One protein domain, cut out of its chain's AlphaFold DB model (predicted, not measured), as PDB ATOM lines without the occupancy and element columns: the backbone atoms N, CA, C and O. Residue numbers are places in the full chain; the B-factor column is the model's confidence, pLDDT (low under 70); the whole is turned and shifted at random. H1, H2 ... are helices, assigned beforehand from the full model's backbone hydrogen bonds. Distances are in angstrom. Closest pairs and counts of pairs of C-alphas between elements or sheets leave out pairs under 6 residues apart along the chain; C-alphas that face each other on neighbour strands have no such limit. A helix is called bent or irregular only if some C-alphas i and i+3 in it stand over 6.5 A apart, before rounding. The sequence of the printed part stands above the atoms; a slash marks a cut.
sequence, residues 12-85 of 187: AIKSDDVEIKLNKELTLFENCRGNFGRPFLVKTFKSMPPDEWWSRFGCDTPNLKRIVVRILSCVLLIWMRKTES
ATOM      1  N   ALA A  12     134.843 102.999 123.812       62.41
ATOM      2  CA  ALA A  12     134.493 104.408 123.791       62.41
ATOM      3  C   ALA A  12     133.559 104.729 124.959       62.41
ATOM      4  O   ALA A  12     133.711 105.769 125.601       62.41
ATOM      5  N   ILE A  13     132.657 103.808 125.292       66.00
ATOM      6  CA  ILE A  13     131.564 104.080 126.204       66.00
ATOM      7  C   ILE A  13     131.344 102.865 127.114       66.00
ATOM      8  O   ILE A  13     131.051 101.761 126.670       66.00
ATOM      9  N   LYS A  14     131.569 103.058 128.419       64.06
ATOM     10  CA  LYS A  14     131.448 102.008 129.450       64.06
ATOM     11  C   LYS A  14     130.351 102.287 130.481       64.06
ATOM     12  O   LYS A  14     130.193 101.494 131.401       64.06
ATOM     13  N   SER A  15     129.655 103.418 130.379       62.03
ATOM     14  CA  SER A  15     128.675 103.852 131.377       62.03
ATOM     15  C   SER A  15     127.703 104.863 130.781       62.03
ATOM     16  O   SER A  15     128.159 105.875 130.238       62.03
ATOM     17  N   ASP A  16     126.410 104.641 130.990       66.81
ATOM     18  CA  ASP A  16     125.304 105.498 130.537       66.81
ATOM     19  C   ASP A  16     125.474 106.964 130.995       66.81
ATOM     20  O   ASP A  16     125.196 107.907 130.256       66.81
ATOM     21  N   ASP A  17     126.062 107.190 132.174       71.69
ATOM     22  CA  ASP A  17     126.360 108.540 132.680       71.69
ATOM     23  C   ASP A  17     127.371 109.302 131.804       71.69
ATOM     24  O   ASP A  17     127.285 110.523 131.622       71.69
ATOM     25  N   VAL A  18     128.344 108.581 131.239       72.44
ATOM     26  CA  VAL A  18     129.342 109.145 130.322       72.44
ATOM     27  C   VAL A  18     128.724 109.371 128.947       72.44
ATOM     28  O   VAL A  18     129.103 110.345 128.307       72.44
ATOM     29  N   GLU A  19     127.745 108.569 128.516       74.75
ATOM     30  CA  GLU A  19     126.993 108.806 127.271       74.75
ATOM     31  C   GLU A  19     126.196 110.101 127.316       74.75
ATOM     32  O   GLU A  19     126.267 110.918 126.397       74.75
ATOM     33  N   ILE A  20     125.453 110.321 128.402       78.50
ATOM     34  CA  ILE A  20     124.636 111.526 128.564       78.50
ATOM     35  C   ILE A  20     125.537 112.762 128.603       78.50
ATOM     36  O   ILE A  20     125.233 113.791 127.992       78.50
ATOM     37  N   LYS A  21     126.667 112.672 129.312       82.38
ATOM     38  CA  LYS A  21     127.635 113.769 129.396       82.38
ATOM     39  C   LYS A  21     128.358 113.998 128.069       82.38
ATOM     40  O   LYS A  21     128.545 115.147 127.678       82.38
ATOM     41  N   LEU A  22     128.681 112.929 127.345       82.81
ATOM     42  CA  LEU A  22     129.260 112.989 126.009       82.81
ATOM     43  C   LEU A  22     128.312 113.648 125.016       82.81
ATOM     44  O   LEU A  22     128.742 114.546 124.314       82.81
ATOM     45  N   ASN A  23     127.039 113.254 124.966       79.12
ATOM     46  CA  ASN A  23     126.067 113.855 124.048       79.12
ATOM     47  C   ASN A  23     125.897 115.363 124.303       79.12
ATOM     48  O   ASN A  23     125.793 116.156 123.368       79.12
ATOM     49  N   LYS A  24     125.951 115.794 125.568       83.25
ATOM     50  CA  LYS A  24     125.979 117.225 125.919       83.25
ATOM     51  C   LYS A  24     127.258 117.915 125.431       83.25
ATOM     52  O   LYS A  24     127.189 118.995 124.861       83.25
ATOM     53  N   GLU A  25     128.421 117.299 125.625       83.12
ATOM     54  CA  GLU A  25     129.702 117.829 125.130       83.12
ATOM     55  C   GLU A  25     129.776 117.842 123.587       83.12
ATOM     56  O   GLU A  25     130.286 118.792 122.998       83.12
ATOM     57  N   LEU A  26     129.209 116.834 122.922       82.88
ATOM     58  CA  LEU A  26     129.141 116.706 121.468       82.88
ATOM     59  C   LEU A  26     128.244 117.785 120.866       82.88
ATOM     60  O   LEU A  26     128.654 118.480 119.946       82.88
ATOM     61  N   THR A  27     127.054 117.987 121.430       79.44
ATOM     62  CA  THR A  27     126.152 119.058 120.985       79.44
ATOM     63  C   THR A  27     126.766 120.445 121.188       79.44
ATOM     64  O   THR A  27     126.495 121.345 120.397       79.44
ATOM     65  N   LEU A  28     127.631 120.648 122.189       79.12
ATOM     66  CA  LEU A  28     128.406 121.890 122.320       79.12
ATOM     67  C   LEU A  28     129.435 122.051 121.192       79.12
ATOM     68  O   LEU A  28     129.577 123.153 120.656       79.12
ATOM     69  N   PHE A  29     130.119 120.968 120.821       76.69
ATOM     70  CA  PHE A  29     131.092 120.954 119.729       76.69
ATOM     71  C   PHE A  29     130.434 121.157 118.353       76.69
ATOM     72  O   PHE A  29     130.857 122.034 117.603       76.69
ATOM     73  N   GLU A  30     129.371 120.413 118.034       78.69
ATOM     74  CA  GLU A  30     128.654 120.494 116.750       78.69
ATOM     75  C   GLU A  30     128.012 121.862 116.529       78.69
ATOM     76  O   GLU A  30     128.133 122.448 115.453       78.69
ATOM     77  N   ASN A  31     127.407 122.427 117.576       77.94
ATOM     78  CA  ASN A  31     126.858 123.780 117.524       77.94
ATOM     79  C   ASN A  31     127.944 124.866 117.563       77.94
ATOM     80  O   ASN A  31     127.607 126.048 117.645       77.94
ATOM     81  N   CYS A  32     129.231 124.489 117.536       68.31
ATOM     82  CA  CYS A  32     130.362 125.411 117.583       68.31
ATOM     83  C   CYS A  32     130.213 126.419 118.739       68.31
ATOM     84  O   CYS A  32     130.491 127.609 118.604       68.31
ATOM     85  N   ARG A  33     129.705 125.968 119.889       65.00
ATOM     86  CA  ARG A  33     129.334 126.860 120.989       65.00
ATOM     87  C   ARG A  33     130.538 127.081 121.906       65.00
ATOM     88  O   ARG A  33     131.324 126.171 122.155       65.00
ATOM     89  N   GLY A  34     130.700 128.300 122.413       72.81
ATOM     90  CA  GLY A  34     131.841 128.656 123.263       72.81
ATOM     91  C   GLY A  34     133.147 128.773 122.471       72.81
ATOM     92  O   GLY A  34     133.202 129.464 121.454       72.81
ATOM     93  N   ASN A  35     134.220 128.131 122.939       70.88
ATOM     94  CA  ASN A  35     135.544 128.267 122.327       70.88
ATOM     95  C   ASN A  35     135.661 127.594 120.951       70.88
ATOM     96  O   ASN A  35     136.426 128.074 120.116       70.88
ATOM     97  N   PHE A  36     134.873 126.552 120.678       75.56
ATOM     98  CA  PHE A  36     134.952 125.769 119.437       75.56
ATOM     99  C   PHE A  36     134.486 126.517 118.183       75.56
ATOM    100  O   PHE A  36     135.029 126.282 117.107       75.56
ATOM    101  N   GLY A  37     133.554 127.466 118.306       77.06
ATOM    102  CA  GLY A  37     133.096 128.284 117.174       77.06
ATOM    103  C   GLY A  37     133.961 129.485 116.854       77.06
ATOM    104  O   GLY A  37     133.648 130.242 115.933       77.06
ATOM    105  N   ARG A  38     135.057 129.690 117.589       81.56
ATOM    106  CA  ARG A  38     135.988 130.766 117.262       81.56
ATOM    107  C   ARG A  38     136.615 130.462 115.895       81.56
ATOM    108  O   ARG A  38     137.147 129.368 115.701       81.56
ATOM    109  N   PRO A  39     136.662 131.434 114.965       80.50
ATOM    110  CA  PRO A  39     137.215 131.217 113.626       80.50
ATOM    111  C   PRO A  39     138.686 130.773 113.660       80.50
ATOM    112  O   PRO A  39     139.158 130.115 112.737       80.50
ATOM    113  N   PHE A  40     139.402 131.097 114.739       83.19
ATOM    114  CA  PHE A  40     140.743 130.592 115.013       83.19
ATOM    115  C   PHE A  40     140.776 129.063 115.181       83.19
ATOM    116  O   PHE A  40     141.569 128.413 114.507       83.19
ATOM    117  N   LEU A  41     139.889 128.476 115.998       82.94
ATOM    118  CA  LEU A  41     139.871 127.028 116.249       82.94
ATOM    119  C   LEU A  41     139.489 126.226 114.999       82.94
ATOM    120  O   LEU A  41     140.053 125.164 114.746       82.94
ATOM    121  N   VAL A  42     138.586 126.760 114.175       81.00
ATOM    122  CA  VAL A  42     138.191 126.130 112.904       81.00
ATOM    123  C   VAL A  42     139.355 126.109 111.907       81.00
ATOM    124  O   VAL A  42     139.554 125.123 111.193       81.00
ATOM    125  N   LYS A  43     140.154 127.181 111.858       84.81
ATOM    126  CA  LYS A  43     141.361 127.238 111.019       84.81
ATOM    127  C   LYS A  43     142.437 126.276 111.521       84.81
ATOM    128  O   LYS A  43     143.032 125.571 110.710       84.81
ATOM    129  N   THR A  44     142.661 126.208 112.835       85.44
ATOM    130  CA  THR A  44     143.659 125.291 113.404       85.44
ATOM    131  C   THR A  44     143.255 123.830 113.244       85.44
ATOM    132  O   THR A  44     144.132 123.009 113.004       85.44
ATOM    133  N   PHE A  45     141.957 123.505 113.270       83.12
ATOM    134  CA  PHE A  45     141.468 122.140 113.034       83.12
ATOM    135  C   PHE A  45     141.859 121.609 111.649       83.12
ATOM    136  O   PHE A  45     142.229 120.452 111.509       83.12
ATOM    137  N   LYS A  46     141.827 122.464 110.620       82.25
ATOM    138  CA  LYS A  46     142.232 122.086 109.253       82.25
ATOM    139  C   LYS A  46     143.747 122.030 109.057       82.25
ATOM    140  O   LYS A  46     144.209 121.412 108.107       82.25
ATOM    141  N   SER A  47     144.504 122.714 109.910       86.69
ATOM    142  CA  SER A  47     145.955 122.865 109.774       86.69
ATOM    143  C   SER A  47     146.756 121.898 110.648       86.69
ATOM    144  O   SER A  47     147.969 121.809 110.472       86.69
ATOM    145  N   MET A  48     146.122 121.230 111.610       85.62
ATOM    146  CA  MET A  48     146.778 120.412 112.632       85.62
ATOM    147  C   MET A  48     146.236 118.979 112.585       85.62
ATOM    148  O   MET A  48     145.054 118.791 112.288       85.62
ATOM    149  N   PRO A  49     147.052 117.956 112.897       84.31
ATOM    150  CA  PRO A  49     146.537 116.607 113.063       84.31
ATOM    151  C   PRO A  49     145.460 116.562 114.160       84.31
ATOM    152  O   PRO A  49     145.585 117.239 115.187       84.31
ATOM    153  N   PRO A  50     144.412 115.739 113.980       79.81
ATOM    154  CA  PRO A  50     143.271 115.714 114.886       79.81
ATOM    155  C   PRO A  50     143.677 115.362 116.323       79.81
ATOM    156  O   PRO A  50     143.165 115.971 117.253       79.81
ATOM    157  N   ASP A  51     144.636 114.455 116.520       82.31
ATOM    158  CA  ASP A  51     145.136 114.082 117.852       82.31
ATOM    159  C   ASP A  51     145.719 115.287 118.619       82.31
ATOM    160  O   ASP A  51     145.331 115.590 119.750       82.31
ATOM    161  N   GLU A  52     146.584 116.059 117.960       84.12
ATOM    162  CA  GLU A  52     147.207 117.236 118.563       84.12
ATOM    163  C   GLU A  52     146.192 118.361 118.804       84.12
ATOM    164  O   GLU A  52     146.221 119.019 119.849       84.12
ATOM    165  N   TRP A  53     145.242 118.544 117.884       88.38
ATOM    166  CA  TRP A  53     144.189 119.542 118.037       88.38
ATOM    167  C   TRP A  53     143.288 119.227 119.237       88.38
ATOM    168  O   TRP A  53     143.059 120.096 120.085       88.38
ATOM    169  N   TRP A  54     142.849 117.970 119.372       84.94
ATOM    170  CA  TRP A  54     142.090 117.508 120.540       84.94
ATOM    171  C   TRP A  54     142.914 117.604 121.826       84.94
ATOM    172  O   TRP A  54     142.360 117.879 122.894       84.94
ATOM    173  N   SER A  55     144.237 117.444 121.750       82.81
ATOM    174  CA  SER A  55     145.120 117.645 122.897       82.81
ATOM    175  C   SER A  55     145.119 119.094 123.395       82.81
ATOM    176  O   SER A  55     144.916 119.313 124.594       82.81
ATOM    177  N   ARG A  56     145.267 120.067 122.486       83.38
ATOM    178  CA  ARG A  56     145.396 121.501 122.808       83.38
ATOM    179  C   ARG A  56     144.069 122.199 123.109       83.38
ATOM    180  O   ARG A  56     144.014 123.017 124.020       83.38
ATOM    181  N   PHE A  57     143.019 121.897 122.346       81.31
ATOM    182  CA  PHE A  57     141.745 122.629 122.393       81.31
ATOM    183  C   PHE A  57     140.587 121.808 122.974       81.31
ATOM    184  O   PHE A  57     139.566 122.367 123.357       81.31
ATOM    185  N   GLY A  58     140.743 120.487 123.107       81.12
ATOM    186  CA  GLY A  58     139.710 119.593 123.641       81.12
ATOM    187  C   GLY A  58     139.588 119.567 125.170       81.12
ATOM    188  O   GLY A  58     138.922 118.679 125.697       81.12
ATOM    189  N   CYS A  59     140.243 120.477 125.903       76.94
ATOM    190  CA  CYS A  59     140.150 120.542 127.370       76.94
ATOM    191  C   CYS A  59     138.734 120.888 127.857       76.94
ATOM    192  O   CYS A  59     138.327 120.404 128.909       76.94
ATOM    193  N   ASP A  60     137.980 121.650 127.061       77.06
ATOM    194  CA  ASP A  60     136.603 122.051 127.369       77.06
ATOM    195  C   ASP A  60     135.612 120.865 127.288       77.06
ATOM    196  O   ASP A  60     134.519 120.925 127.847       77.06
ATOM    197  N   THR A  61     136.001 119.761 126.634       83.06
ATOM    198  CA  THR A  61     135.194 118.537 126.473       83.06
ATOM    199  C   THR A  61     136.037 117.287 126.776       83.06
ATOM    200  O   THR A  61     136.497 116.592 125.857       83.06
ATOM    201  N   PRO A  62     136.306 116.991 128.060       80.19
ATOM    202  CA  PRO A  62     137.242 115.940 128.451       80.19
ATOM    203  C   PRO A  62     136.748 114.529 128.102       80.19
ATOM    204  O   PRO A  62     137.568 113.649 127.817       80.19
ATOM    205  N   ASN A  63     135.430 114.291 128.098       81.62
ATOM    206  CA  ASN A  63     134.884 112.981 127.741       81.62
ATOM    207  C   ASN A  63     134.981 112.757 126.236       81.62
ATOM    208  O   ASN A  63     135.450 111.697 125.809       81.62
ATOM    209  N   LEU A  64     134.632 113.777 125.451       81.88
ATOM    210  CA  LEU A  64     134.756 113.746 123.997       81.88
ATOM    211  C   LEU A  64     136.212 113.548 123.562       81.88
ATOM    212  O   LEU A  64     136.505 112.621 122.809       81.88
ATOM    213  N   LYS A  65     137.147 114.324 124.126       84.94
ATOM    214  CA  LYS A  65     138.590 114.188 123.866       84.94
ATOM    215  C   LYS A  65     139.076 112.758 124.103       84.94
ATOM    216  O   LYS A  65     139.756 112.185 123.255       84.94
ATOM    217  N   ARG A  66     138.705 112.150 125.236       82.44
ATOM    218  CA  ARG A  66     139.122 110.782 125.583       82.44
ATOM    219  C   ARG A  66     138.627 109.749 124.570       82.44
ATOM    220  O   ARG A  66     139.353 108.803 124.274       82.44
ATOM    221  N   ILE A  67     137.410 109.913 124.061       80.38
ATOM    222  CA  ILE A  67     136.839 109.008 123.060       80.38
ATOM    223  C   ILE A  67     137.513 109.212 121.711       80.38
ATOM    224  O   ILE A  67     137.932 108.232 121.099       80.38
ATOM    225  N   VAL A  68     137.694 110.458 121.276       82.19
ATOM    226  CA  VAL A  68     138.323 110.741 119.985       82.19
ATOM    227  C   VAL A  68     139.759 110.221 119.944       82.19
ATOM    228  O   VAL A  68     140.114 109.525 118.998       82.19
ATOM    229  N   VAL A  69     140.556 110.441 120.995       82.00
ATOM    230  CA  VAL A  69     141.925 109.897 121.086       82.00
ATOM    231  C   VAL A  69     141.922 108.364 121.010       82.00
ATOM    232  O   VAL A  69     142.751 107.772 120.320       82.00
ATOM    233  N   ARG A  70     140.960 107.695 121.663       80.00
ATOM    234  CA  ARG A  70     140.819 106.230 121.586       80.00
ATOM    235  C   ARG A  70     140.443 105.755 120.188       80.00
ATOM    236  O   ARG A  70     141.059 104.812 119.702       80.00
ATOM    237  N   ILE A  71     139.472 106.398 119.543       81.62
ATOM    238  CA  ILE A  71     139.055 106.057 118.179       81.62
ATOM    239  C   ILE A  71     140.226 106.258 117.218       81.62
ATOM    240  O   ILE A  71     140.529 105.353 116.449       81.62
ATOM    241  N   LEU A  72     140.924 107.392 117.299       80.25
ATOM    242  CA  LEU A  72     142.099 107.671 116.474       80.25
ATOM    243  C   LEU A  72     143.192 106.621 116.691       80.25
ATOM    244  O   LEU A  72     143.719 106.095 115.717       80.25
ATOM    245  N   SER A  73     143.475 106.245 117.939       79.75
ATOM    246  CA  SER A  73     144.442 105.190 118.256       79.75
ATOM    247  C   SER A  73     144.025 103.825 117.692       79.75
ATOM    248  O   SER A  73     144.837 103.147 117.064       79.75
ATOM    249  N   CYS A  74     142.758 103.434 117.842       78.00
ATOM    250  CA  CYS A  74     142.238 102.183 117.291       78.00
ATOM    251  C   CYS A  74     142.297 102.166 115.764       78.00
ATOM    252  O   CYS A  74     142.748 101.187 115.177       78.00
ATOM    253  N   VAL A  75     141.858 103.247 115.124       78.38
ATOM    254  CA  VAL A  75     141.867 103.380 113.669       78.38
ATOM    255  C   VAL A  75     143.306 103.322 113.169       78.38
ATOM    256  O   VAL A  75     143.594 102.485 112.320       78.38
ATOM    257  N   LEU A  76     144.231 104.100 113.741       77.00
ATOM    258  CA  LEU A  76     145.653 104.054 113.387       77.00
ATOM    259  C   LEU A  76     146.244 102.647 113.540       77.00
ATOM    260  O   LEU A  76     146.905 102.177 112.622       77.00
ATOM    261  N   LEU A  77     145.959 101.934 114.632       76.31
ATOM    262  CA  LEU A  77     146.411 100.546 114.805       76.31
ATOM    263  C   LEU A  77     145.840  99.597 113.743       76.31
ATOM    264  O   LEU A  77     146.541  98.701 113.278       76.31
ATOM    265  N   ILE A  78     144.580  99.781 113.348       75.38
ATOM    266  CA  ILE A  78     143.949  98.988 112.286       75.38
ATOM    267  C   ILE A  78     144.589  99.300 110.929       75.38
ATOM    268  O   ILE A  78     144.868  98.366 110.176       75.38
ATOM    269  N   TRP A  79     144.868 100.571 110.628       73.25
ATOM    270  CA  TRP A  79     145.603 100.969 109.423       73.25
ATOM    271  C   TRP A  79     147.004 100.355 109.403       73.25
ATOM    272  O   TRP A  79     147.362  99.735 108.408       73.25
ATOM    273  N   MET A  80     147.742 100.418 110.514       66.12
ATOM    274  CA  MET A  80     149.084  99.833 110.628       66.12
ATOM    275  C   MET A  80     149.070  98.306 110.451       66.12
ATOM    276  O   MET A  80     149.840  97.761 109.663       66.12
ATOM    277  N   ARG A  81     148.118  97.602 111.083       62.06
ATOM    278  CA  ARG A  81     147.934  96.150 110.872       62.06
ATOM    279  C   ARG A  81     147.533  95.794 109.441       62.06
ATOM    280  O   ARG A  81     147.756  94.667 109.007       62.06
ATOM    281  N   LYS A  82     146.881  96.708 108.719       58.75
ATOM    282  CA  LYS A  82     146.487  96.513 107.318       58.75
ATOM    283  C   LYS A  82     147.667  96.750 106.371       58.75
ATOM    284  O   LYS A  82     147.765  96.038 105.377       58.75
ATOM    285  N   THR A  83     148.559  97.693 106.682       56.16
ATOM    286  CA  THR A  83     149.758  97.986 105.877       56.16
ATOM    287  C   THR A  83     150.866  96.953 106.047       56.16
ATOM    288  O   THR A  83     151.604  96.734 105.103       56.16
ATOM    289  N   GLU A  84     150.946  96.260 107.187       54.31
ATOM    290  CA  GLU A  84     151.839  95.094 107.363       54.31
ATOM    291  C   GLU A  84     151.395  93.862 106.547       54.31
ATOM    292  O   GLU A  84     152.175  92.940 106.338       54.31
ATOM    293  N   SER A  85     150.135  93.833 106.092       52.16
ATOM    294  CA  SER A  85     149.560  92.758 105.268       52.16
ATOM    295  C   SER A  85     149.629  93.043 103.765       52.16
ATOM    296  O   SER A  85     149.298  92.157 102.974       52.16
TER     297      SER A  85
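AT A GLANCE: This is residues 12 to 85 of the 187 residues of an uncharacterized protein of Nelumbo nucifera (UniProt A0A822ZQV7). A long helix, H4, has its first part in a small helical body and its far part, residues 74 to 83, sticking out as a free arm with residues 84 and 85 at its tip. H3 folds back along the first part of H4, H2 folds back along H3, and H1 crosses the beginning of H4 like the bar of a T. The printed part has 74 residues with four named helices, in the order H1, H2, H3, H4, and no named strand; the class is all helix. The whole is only just loose, close to compact, with a radius of gyration of the C-alphas of 14.0 A, and its outline is flat, spanning 44 by 34 by 16 A.

IN THESE COORDINATES: H4, the longest helix, holds residues 62 to 83 and measures 31.4 A from C-alpha 62 at (137.242, 115.940, 128.451) to C-alpha 83 at (149.758, 97.986, 105.877). H3 holds residues 50 to 60 and measures 15.5 A; it is irregular, with C-alphas 57 and 60 7.2 A apart. H2 holds residues 39 to 47 and measures 12.7 A. H1 holds residues 16 to 30, begins with C-alpha 16 at (125.304, 105.498, 130.537) and measures 20.6 A.

HOW THE PARTS SIT: H4 touches H3 with residues 64 to 72 alone; the closest C-alphas are those of Gly 58 and Lys 65, 5.5 A apart. These two form a helical hairpin, opposite ways at a shallow tilt of 11 degrees. H2 and H3 form a second helical hairpin, opposite ways at a shallow tilt of 26 degrees. They only just touch, with 3 pairs of C-alphas within 8 A, the closest being those of Phe 45 and Trp 53 at 6.3 A. H4 touches H1 with residues 63 to 64 alone; the closest C-alphas are those of Leu 22 and Asn 63, 5.9 A apart. The lines of H1 and H4 are about perpendicular, at 88 degrees. With two of these three touching pairs at a shallow tilt, the helix packing is mostly aligned, but only just. H1 and H3 are only just apart, their closest C-alphas being 8.4 A from each other; H2 is apart from H4 and from H1. Each O i to N i+4 pair is within hydrogen-bond range in H1 and H4, against 4 of 5 in H2 and 5 of 7 in H3.

THE WHOLE: The C-alphas of Gly 34 and Ser 85, the two farthest apart, are 43.9 A from each other. Residues 74 to 85, of which 74 to 83 belong to H4, stand free; without them the body spans 33 by 25 by 14 A. The printed part has no cut. The links from H2 to H3 and from H3 to H4 are tight, and the link from H1 to H2, 8 residues, is short. The mean pLDDT of the printed part is 77.1, and residues 12 to 16, 32 to 33 and 80 to 85 are under 70.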